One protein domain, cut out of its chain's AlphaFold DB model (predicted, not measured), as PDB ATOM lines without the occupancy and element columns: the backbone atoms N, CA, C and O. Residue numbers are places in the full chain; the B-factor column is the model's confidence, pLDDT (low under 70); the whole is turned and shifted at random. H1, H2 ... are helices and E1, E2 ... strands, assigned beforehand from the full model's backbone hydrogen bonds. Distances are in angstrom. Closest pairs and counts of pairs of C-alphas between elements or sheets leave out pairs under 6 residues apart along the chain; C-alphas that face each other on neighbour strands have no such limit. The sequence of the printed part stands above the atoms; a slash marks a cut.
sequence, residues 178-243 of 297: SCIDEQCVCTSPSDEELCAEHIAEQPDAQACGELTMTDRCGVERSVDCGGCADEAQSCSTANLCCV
ATOM      1  N   SER A 178     103.413 -16.170 170.447       85.44
ATOM      2  CA  SER A 178     103.139 -14.755 170.211       85.44
ATOM      3  C   SER A 178     101.689 -14.467 170.571       85.44
ATOM      4  O   SER A 178     100.799 -15.252 170.242       85.44
ATOM      5  N   CYS A 179     101.440 -13.331 171.218       84.00
ATOM      6  CA  CYS A 179     100.080 -12.886 171.495       84.00
ATOM      7  C   CYS A 179      99.484 -12.242 170.236       84.00
ATOM      8  O   CYS A 179      99.973 -11.210 169.775       84.00
ATOM      9  N   ILE A 180      98.448 -12.856 169.666       81.00
ATOM     10  CA  ILE A 180      97.724 -12.341 168.499       81.00
ATOM     11  C   ILE A 180      96.231 -12.451 168.804       81.00
ATOM     12  O   ILE A 180      95.750 -13.539 169.103       81.00
ATOM     13  N   ASP A 181      95.503 -11.333 168.737       81.75
ATOM     14  CA  ASP A 181      94.056 -11.275 169.008       81.75
ATOM     15  C   ASP A 181      93.659 -11.949 170.342       81.75
ATOM     16  O   ASP A 181      92.762 -12.794 170.388       81.75
ATOM     17  N   GLU A 182      94.369 -11.598 171.424       76.50
ATOM     18  CA  GLU A 182      94.164 -12.124 172.791       76.50
ATOM     19  C   GLU A 182      94.355 -13.648 172.927       76.50
ATOM     20  O   GLU A 182      93.999 -14.247 173.943       76.50
ATOM     21  N   GLN A 183      94.936 -14.294 171.914       84.25
ATOM     22  CA  GLN A 183      95.247 -15.718 171.910       84.25
ATOM     23  C   GLN A 183      96.748 -15.936 171.778       84.25
ATOM     24  O   GLN A 183      97.428 -15.314 170.959       84.25
ATOM     25  N   CYS A 184      97.262 -16.866 172.577       88.00
ATOM     26  CA  CYS A 184      98.620 -17.349 172.419       88.00
ATOM     27  C   CYS A 184      98.678 -18.246 171.186       88.00
ATOM     28  O   CYS A 184      98.030 -19.291 171.114       88.00
ATOM     29  N   VAL A 185      99.421 -17.790 170.185       89.12
ATOM     30  CA  VAL A 185      99.650 -18.518 168.946       89.12
ATOM     31  C   VAL A 185     101.088 -19.004 168.952       89.12
ATOM     32  O   VAL A 185     102.024 -18.207 169.048       89.12
ATOM     33  N   CYS A 186     101.278 -20.316 168.828       90.94
ATOM     34  CA  CYS A 186     102.614 -20.887 168.764       90.94
ATOM     35  C   CYS A 186     103.365 -20.378 167.531       90.94
ATOM     36  O   CYS A 186     102.885 -20.459 166.398       90.94
ATOM     37  N   THR A 187     104.554 -19.837 167.770       90.00
ATOM     38  CA  THR A 187     105.468 -19.391 166.727       90.00
ATOM     39  C   THR A 187     106.357 -20.571 166.365       90.00
ATOM     40  O   THR A 187     107.216 -20.987 167.148       90.00
ATOM     41  N   SER A 188     106.129 -21.131 165.174       88.00
ATOM     42  CA  SER A 188     106.912 -22.265 164.688       88.00
ATOM     43  C   SER A 188     108.399 -21.898 164.668       88.00
ATOM     44  O   SER A 188     108.739 -20.863 164.083       88.00
ATOM     45  N   PRO A 189     109.282 -22.710 165.272       88.94
ATOM     46  CA  PRO A 189     110.719 -22.496 165.169       88.94
ATOM     47  C   PRO A 189     111.178 -22.589 163.707       88.94
ATOM     48  O   PRO A 189     110.552 -23.247 162.861       88.94
ATOM     49  N   SER A 190     112.268 -21.895 163.407       91.75
ATOM     50  CA  SER A 190     112.963 -21.992 162.128       91.75
ATOM     51  C   SER A 190     113.665 -23.344 161.977       91.75
ATOM     52  O   SER A 190     113.922 -24.045 162.953       91.75
ATOM     53  N   ASP A 191     113.998 -23.712 160.741       92.25
ATOM     54  CA  ASP A 191     114.680 -24.982 160.461       92.25
ATOM     55  C   ASP A 191     116.076 -25.026 161.117       92.25
ATOM     56  O   ASP A 191     116.496 -26.073 161.598       92.25
ATOM     57  N   GLU A 192     116.762 -23.882 161.214       90.62
ATOM     58  CA  GLU A 192     118.051 -23.754 161.910       90.62
ATOM     59  C   GLU A 192     117.915 -24.013 163.416       90.62
ATOM     60  O   GLU A 192     118.718 -24.749 163.990       90.62
ATOM     61  N   GLU A 193     116.871 -23.469 164.049       91.38
ATOM     62  CA  GLU A 193     116.571 -23.729 165.460       91.38
ATOM     63  C   GLU A 193     116.234 -25.202 165.692       91.38
ATOM     64  O   GLU A 193     116.775 -25.803 166.614       91.38
ATOM     65  N   LEU A 194     115.424 -25.816 164.824       92.38
ATOM     66  CA  LEU A 194     115.094 -27.243 164.913       92.38
ATOM     67  C   LEU A 194     116.346 -28.125 164.783       92.38
ATOM     68  O   LEU A 194     116.548 -29.053 165.565       92.38
ATOM     69  N   CYS A 195     117.237 -27.810 163.842       93.12
ATOM     70  CA  CYS A 195     118.511 -28.513 163.704       93.12
ATOM     71  C   CYS A 195     119.429 -28.318 164.922       93.12
ATOM     72  O   CYS A 195     120.127 -29.253 165.314       93.12
ATOM     73  N   ALA A 196     119.418 -27.137 165.548       90.56
ATOM     74  CA  ALA A 196     120.170 -26.871 166.772       90.56
ATOM     75  C   ALA A 196     119.576 -27.586 168.003       90.56
ATOM     76  O   ALA A 196     120.321 -28.074 168.851       90.56
ATOM     77  N   GLU A 197     118.250 -27.695 168.097       89.75
ATOM     78  CA  GLU A 197     117.556 -28.407 169.176       89.75
ATOM     79  C   GLU A 197     117.907 -29.902 169.193       89.75
ATOM     80  O   GLU A 197     118.129 -30.470 170.262       89.75
ATOM     81  N   HIS A 198     118.052 -30.524 168.019       90.56
ATOM     82  CA  HIS A 198     118.454 -31.934 167.893       90.56
ATOM     83  C   HIS A 198     119.802 -32.248 168.551       90.56
ATOM     84  O   HIS A 198     119.997 -33.327 169.107       90.56
ATOM     85  N   ILE A 199     120.730 -31.291 168.519       90.12
ATOM     86  CA  ILE A 199     122.080 -31.427 169.083       90.12
ATOM     87  C   ILE A 199     122.227 -30.759 170.449       90.12
ATOM     88  O   ILE A 199     123.339 -30.676 170.962       90.12
ATOM     89  N   ALA A 200     121.142 -30.292 171.074       84.88
ATOM     90  CA  ALA A 200     121.217 -29.542 172.329       84.88
ATOM     91  C   ALA A 200     121.931 -30.314 173.460       84.88
ATOM     92  O   ALA A 200     122.562 -29.708 174.327       84.88
ATOM     93  N   GLU A 201     121.883 -31.649 173.438       80.06
ATOM     94  CA  GLU A 201     122.576 -32.517 174.402       80.06
ATOM     95  C   GLU A 201     124.012 -32.899 173.979       80.06
ATOM     96  O   GLU A 201     124.727 -33.564 174.731       80.06
ATOM     97  N   GLN A 202     124.455 -32.483 172.790       81.75
ATOM     98  CA  GLN A 202     125.752 -32.812 172.197       81.75
ATOM     99  C   GLN A 202     126.426 -31.557 171.611       81.75
ATOM    100  O   GLN A 202     126.395 -31.341 170.402       81.75
ATOM    101  N   PRO A 203     127.085 -30.736 172.448       72.12
ATOM    102  CA  PRO A 203     127.637 -29.444 172.027       72.12
ATOM    103  C   PRO A 203     128.757 -29.539 170.977       72.12
ATOM    104  O   PRO A 203     129.041 -28.549 170.309       72.12
ATOM    105  N   ASP A 204     129.386 -30.708 170.835       79.25
ATOM    106  CA  ASP A 204     130.432 -30.978 169.838       79.25
ATOM    107  C   ASP A 204     129.895 -31.698 168.584       79.25
ATOM    108  O   ASP A 204     130.674 -32.058 167.700       79.25
ATOM    109  N   ALA A 205     128.584 -31.952 168.505       82.50
ATOM    110  CA  ALA A 205     127.963 -32.611 167.363       82.50
ATOM    111  C   ALA A 205     127.306 -31.595 166.425       82.50
ATOM    112  O   ALA A 205     126.795 -30.563 166.847       82.50
ATOM    113  N   GLN A 206     127.293 -31.916 165.134       89.94
ATOM    114  CA  GLN A 206     126.595 -31.147 164.110       89.94
ATOM    115  C   GLN A 206     125.436 -31.983 163.562       89.94
ATOM    116  O   GLN A 206     125.636 -33.146 163.206       89.94
ATOM    117  N   ALA A 207     124.237 -31.399 163.489       92.62
ATOM    118  CA  ALA A 207     123.096 -32.033 162.837       92.62
ATOM    119  C   ALA A 207     123.316 -32.114 161.320       92.62
ATOM    120  O   ALA A 207     123.947 -31.236 160.730       92.62
ATOM    121  N   CYS A 208     122.790 -33.152 160.679       93.62
ATOM    122  CA  CYS A 208     122.916 -33.336 159.238       93.62
ATOM    123  C   CYS A 208     121.765 -34.149 158.643       93.62
ATOM    124  O   CYS A 208     121.082 -34.915 159.330       93.62
ATOM    125  N   GLY A 209     121.611 -34.026 157.327       92.31
ATOM    126  CA  GLY A 209     120.635 -34.763 156.539       92.31
ATOM    127  C   GLY A 209     119.189 -34.385 156.850       92.31
ATOM    128  O   GLY A 209     118.909 -33.381 157.504       92.31
ATOM    129  N   GLU A 210     118.269 -35.222 156.370       94.12
ATOM    130  CA  GLU A 210     116.834 -35.040 156.584       94.12
ATOM    131  C   GLU A 210     116.439 -35.520 157.983       94.12
ATOM    132  O   GLU A 210     116.570 -36.702 158.310       94.12
ATOM    133  N   LEU A 211     115.940 -34.598 158.797       92.31
ATOM    134  CA  LEU A 211     115.533 -34.825 160.170       92.31
ATOM    135  C   LEU A 211     114.023 -34.620 160.298       92.31
ATOM    136  O   LEU A 211     113.497 -33.549 160.006       92.31
ATOM    137  N   THR A 212     113.322 -35.660 160.748       92.75
ATOM    138  CA  THR A 212     111.883 -35.597 161.028       92.75
ATOM    139  C   THR A 212     111.655 -35.490 162.527       92.75
ATOM    140  O   THR A 212     112.030 -36.392 163.275       92.75
ATOM    141  N   MET A 213     111.021 -34.404 162.965       91.19
ATOM    142  CA  MET A 213     110.683 -34.185 164.370       91.19
ATOM    143  C   MET A 213     109.337 -33.480 164.525       91.19
ATOM    144  O   MET A 213     108.820 -32.866 163.595       91.19
ATOM    145  N   THR A 214     108.759 -33.578 165.719       91.88
ATOM    146  CA  THR A 214     107.619 -32.747 166.114       91.88
ATOM    147  C   THR A 214     108.160 -31.488 166.772       91.88
ATOM    148  O   THR A 214     108.886 -31.592 167.759       91.88
ATOM    149  N   ASP A 215     107.829 -30.321 166.224       91.56
ATOM    150  CA  ASP A 215     108.235 -29.052 166.823       91.56
ATOM    151  C   ASP A 215     107.508 -28.793 168.157       91.56
ATOM    152  O   ASP A 215     106.548 -29.478 168.527       91.56
ATOM    153  N   ARG A 216     107.937 -27.763 168.891       86.25
ATOM    154  CA  ARG A 216     107.276 -27.336 170.139       86.25
ATOM    155  C   ARG A 216     105.808 -26.911 169.969       86.25
ATOM    156  O   ARG A 216     105.104 -26.796 170.966       86.25
ATOM    157  N   CYS A 217     105.343 -26.691 168.738       89.94
ATOM    158  CA  CYS A 217     103.945 -26.403 168.420       89.94
ATOM    159  C   CYS A 217     103.119 -27.679 168.167       89.94
ATOM    160  O   CYS A 217     101.922 -27.591 167.890       89.94
ATOM    161  N   GLY A 218     103.731 -28.865 168.255       89.19
ATOM    162  CA  GLY A 218     103.072 -30.144 168.006       89.19
ATOM    163  C   GLY A 218     102.941 -30.497 166.523       89.19
ATOM    164  O   GLY A 218     102.193 -31.418 166.189       89.19
ATOM    165  N   VAL A 219     103.631 -29.783 165.628       91.56
ATOM    166  CA  VAL A 219     103.585 -30.027 164.183       91.56
ATOM    167  C   VAL A 219     104.756 -30.920 163.778       91.56
ATOM    168  O   VAL A 219     105.912 -30.607 164.048       91.56
ATOM    169  N   GLU A 220     104.465 -32.037 163.106       94.06
ATOM    170  CA  GLU A 220     105.499 -32.883 162.503       94.06
ATOM    171  C   GLU A 220     106.081 -32.195 161.265       94.06
ATOM    172  O   GLU A 220     105.349 -31.780 160.359       94.06
ATOM    173  N   ARG A 221     107.405 -32.060 161.235       93.38
ATOM    174  CA  ARG A 221     108.147 -31.402 160.161       93.38
ATOM    175  C   ARG A 221     109.351 -32.247 159.765       93.38
ATOM    176  O   ARG A 221     109.965 -32.895 160.609       93.38
ATOM    177  N   SER A 222     109.680 -32.201 158.477       94.19
ATOM    178  CA  SER A 222     110.937 -32.711 157.931       94.19
ATOM    179  C   SER A 222     111.798 -31.512 157.534       94.19
ATOM    180  O   SER A 222     111.349 -30.668 156.751       94.19
ATOM    181  N   VAL A 223     112.979 -31.398 158.142       94.25
ATOM    182  CA  VAL A 223     113.947 -30.313 157.928       94.25
ATOM    183  C   VAL A 223     115.269 -30.892 157.435       94.25
ATOM    184  O   VAL A 223     115.683 -31.962 157.870       94.25
ATOM    185  N   ASP A 224     115.932 -30.200 156.510       95.06
ATOM    186  CA  ASP A 224     117.260 -30.584 156.029       95.06
ATOM    187  C   ASP A 224     118.321 -29.786 156.792       95.06
ATOM    188  O   ASP A 224     118.471 -28.581 156.586       95.06
ATOM    189  N   CYS A 225     119.058 -30.465 157.673       94.00
ATOM    190  CA  CYS A 225     120.132 -29.860 158.461       94.00
ATOM    191  C   CYS A 225     121.452 -29.733 157.684       94.00
ATOM    192  O   CYS A 225     122.471 -29.329 158.243       94.00
ATOM    193  N   GLY A 226     121.447 -30.057 156.389       92.31
ATOM    194  CA  GLY A 226     122.587 -29.909 155.501       92.31
ATOM    195  C   GLY A 226     123.610 -31.036 155.631       92.31
ATOM    196  O   GLY A 226     123.330 -32.137 156.108       92.31
ATOM    197  N   GLY A 227     124.818 -30.771 155.135       91.12
ATOM    198  CA  GLY A 227     125.938 -31.713 155.158       91.12
ATOM    199  C   GLY A 227     126.912 -31.452 156.305       91.12
ATOM    200  O   GLY A 227     126.925 -30.377 156.904       91.12
ATOM    201  N   CYS A 228     127.772 -32.432 156.567       91.75
ATOM    202  CA  CYS A 228     128.857 -32.284 157.529       91.75
ATOM    203  C   CYS A 228     129.925 -31.313 157.026       91.75
ATOM    204  O   CYS A 228     130.230 -31.286 155.834       91.75
ATOM    205  N   ALA A 229     130.475 -30.505 157.937       88.88
ATOM    206  CA  ALA A 229     131.475 -29.497 157.591       88.88
ATOM    207  C   ALA A 229     132.812 -30.117 157.149       88.88
ATOM    208  O   ALA A 229     133.501 -29.552 156.299       88.88
ATOM    209  N   ASP A 230     133.167 -31.272 157.716       85.62
ATOM    210  CA  ASP A 230     134.388 -31.999 157.386       85.62
ATOM    211  C   ASP A 230     134.115 -33.126 156.381       85.62
ATOM    212  O   ASP A 230     133.282 -33.996 156.614       85.62
ATOM    213  N   GLU A 231     134.912 -33.195 155.314       83.12
ATOM    214  CA  GLU A 231     134.830 -34.245 154.278       83.12
ATOM    215  C   GLU A 231     135.100 -35.667 154.814       83.12
ATOM    216  O   GLU A 231     134.794 -36.661 154.158       83.12
ATOM    217  N   ALA A 232     135.724 -35.776 155.991       84.88
ATOM    218  CA  ALA A 232     135.975 -37.049 156.670       84.88
ATOM    219  C   ALA A 232     134.778 -37.529 157.509       84.88
ATOM    220  O   ALA A 232     134.791 -38.663 157.989       84.88
ATOM    221  N   GLN A 233     133.774 -36.674 157.721       88.50
ATOM    222  CA  GLN A 233     132.563 -37.009 158.456       88.50
ATOM    223  C   GLN A 233     131.476 -37.475 157.493       88.50
ATOM    224  O   GLN A 233     131.289 -36.926 156.407       88.50
ATOM    225  N   SER A 234     130.722 -38.476 157.922       89.25
ATOM    226  CA  SER A 234     129.482 -38.882 157.280       89.25
ATOM    227  C   SER A 234     128.298 -38.539 158.173       89.25
ATOM    228  O   SER A 234     128.411 -38.448 159.401       89.25
ATOM    229  N   CYS A 235     127.145 -38.333 157.540       91.31
ATOM    230  CA  CYS A 235     125.912 -38.179 158.285       91.31
ATOM    231  C   CYS A 235     125.438 -39.548 158.776       91.31
ATOM    232  O   CYS A 235     125.114 -40.421 157.969       91.31
ATOM    233  N   SER A 236     125.432 -39.739 160.092       89.38
ATOM    234  CA  SER A 236     124.989 -40.981 160.724       89.38
ATOM    235  C   SER A 236     123.481 -41.198 160.596       89.38
ATOM    236  O   SER A 236     122.708 -40.280 160.321       89.38
ATOM    237  N   THR A 237     123.026 -42.407 160.933       86.62
ATOM    238  CA  THR A 237     121.591 -42.716 161.066       86.62
ATOM    239  C   THR A 237     120.897 -41.949 162.193       86.62
ATOM    240  O   THR A 237     119.677 -41.999 162.293       86.62
ATOM    241  N   ALA A 238     121.659 -41.287 163.067       87.44
ATOM    242  CA  ALA A 238     121.133 -40.420 164.114       87.44
ATOM    243  C   ALA A 238     121.023 -38.951 163.664       87.44
ATOM    244  O   ALA A 238     120.784 -38.092 164.507       87.44
ATOM    245  N   ASN A 239     121.223 -38.653 162.371       91.19
ATOM    246  CA  ASN A 239     121.273 -37.288 161.834       91.19
ATOM    247  C   ASN A 239     122.369 -36.431 162.483       91.19
ATOM    248  O   ASN A 239     122.217 -35.224 162.655       91.19
ATOM    249  N   LEU A 240     123.476 -37.072 162.859       91.31
ATOM    250  CA  LEU A 240     124.639 -36.439 163.474       91.31
ATOM    251  C   LEU A 240     125.876 -36.686 162.622       91.31
ATOM    252  O   LEU A 240     126.108 -37.813 162.170       91.31
ATOM    253  N   CYS A 241     126.694 -35.660 162.448       92.25
ATOM    254  CA  CYS A 241     127.989 -35.796 161.810       92.25
ATOM    255  C   CYS A 241     128.931 -36.622 162.675       92.25
ATOM    256  O   CYS A 241     129.145 -36.336 163.852       92.25
ATOM    257  N   CYS A 242     129.479 -37.674 162.080       90.44
ATOM    258  CA  CYS A 242     130.303 -38.648 162.771       90.44
ATOM    259  C   CYS A 242     131.470 -39.077 161.880       90.44
ATOM    260  O   CYS A 242     131.338 -39.164 160.662       90.44
ATOM    261  N   VAL A 243     132.628 -39.334 162.490       90.75
ATOM    262  CA  VAL A 243     133.784 -39.908 161.793       90.75
ATOM    263  C   VAL A 243     133.732 -41.430 161.960       90.75
ATOM    264  O   VAL A 243     133.894 -41.909 163.088       90.75
TER     265      VAL A 243
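What this domain is: This is residues 178 to 243 of the 297 residues of an uncharacterized protein of Bradymonadales bacterium TMQ2 (UniProt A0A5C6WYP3). What is its shape? It has little regular structure and makes a rod, 51 by 20 by 16 A: hairpin E1 and E2 at one end, helix H1 next to hairpin E3 and E4, then unnamed residues 225 to 243 to the other end. What makes it up? Of 66 printed residues, 25 are in named elements, E1 E2 H1 E3 E4. It is mixed in class and loose, radius of gyration of the C-alphas 14.4 A.

How they stand to each other: How do strands pair? E1, residues 178 to 180, and E2, 183 to 186, are antiparallel; N 178 and O 185 are 2.8 A apart. E3, 210 to 214, and E4, 220 to 224, are antiparallel; N 211 and O 223 are 2.8 A apart. And H1, residues 191 to 198? Its closest C-alphas to E4 are Asp 191 and Val 223, 5.9 A. Every O i to N i+4 pair in H1 is within hydrogen-bond range.

Where its parts are: Where does E1 begin? C-alpha 178 is at (103.139, -14.755, 170.211). How long is E4? It runs 13.6 A to C-alpha 224 at (117.260, -30.584, 156.029).

The domain as a whole: Any cut? The printed part has no cut. Which link is long? H1 to E3. Low confidence? No printed residue is under 70.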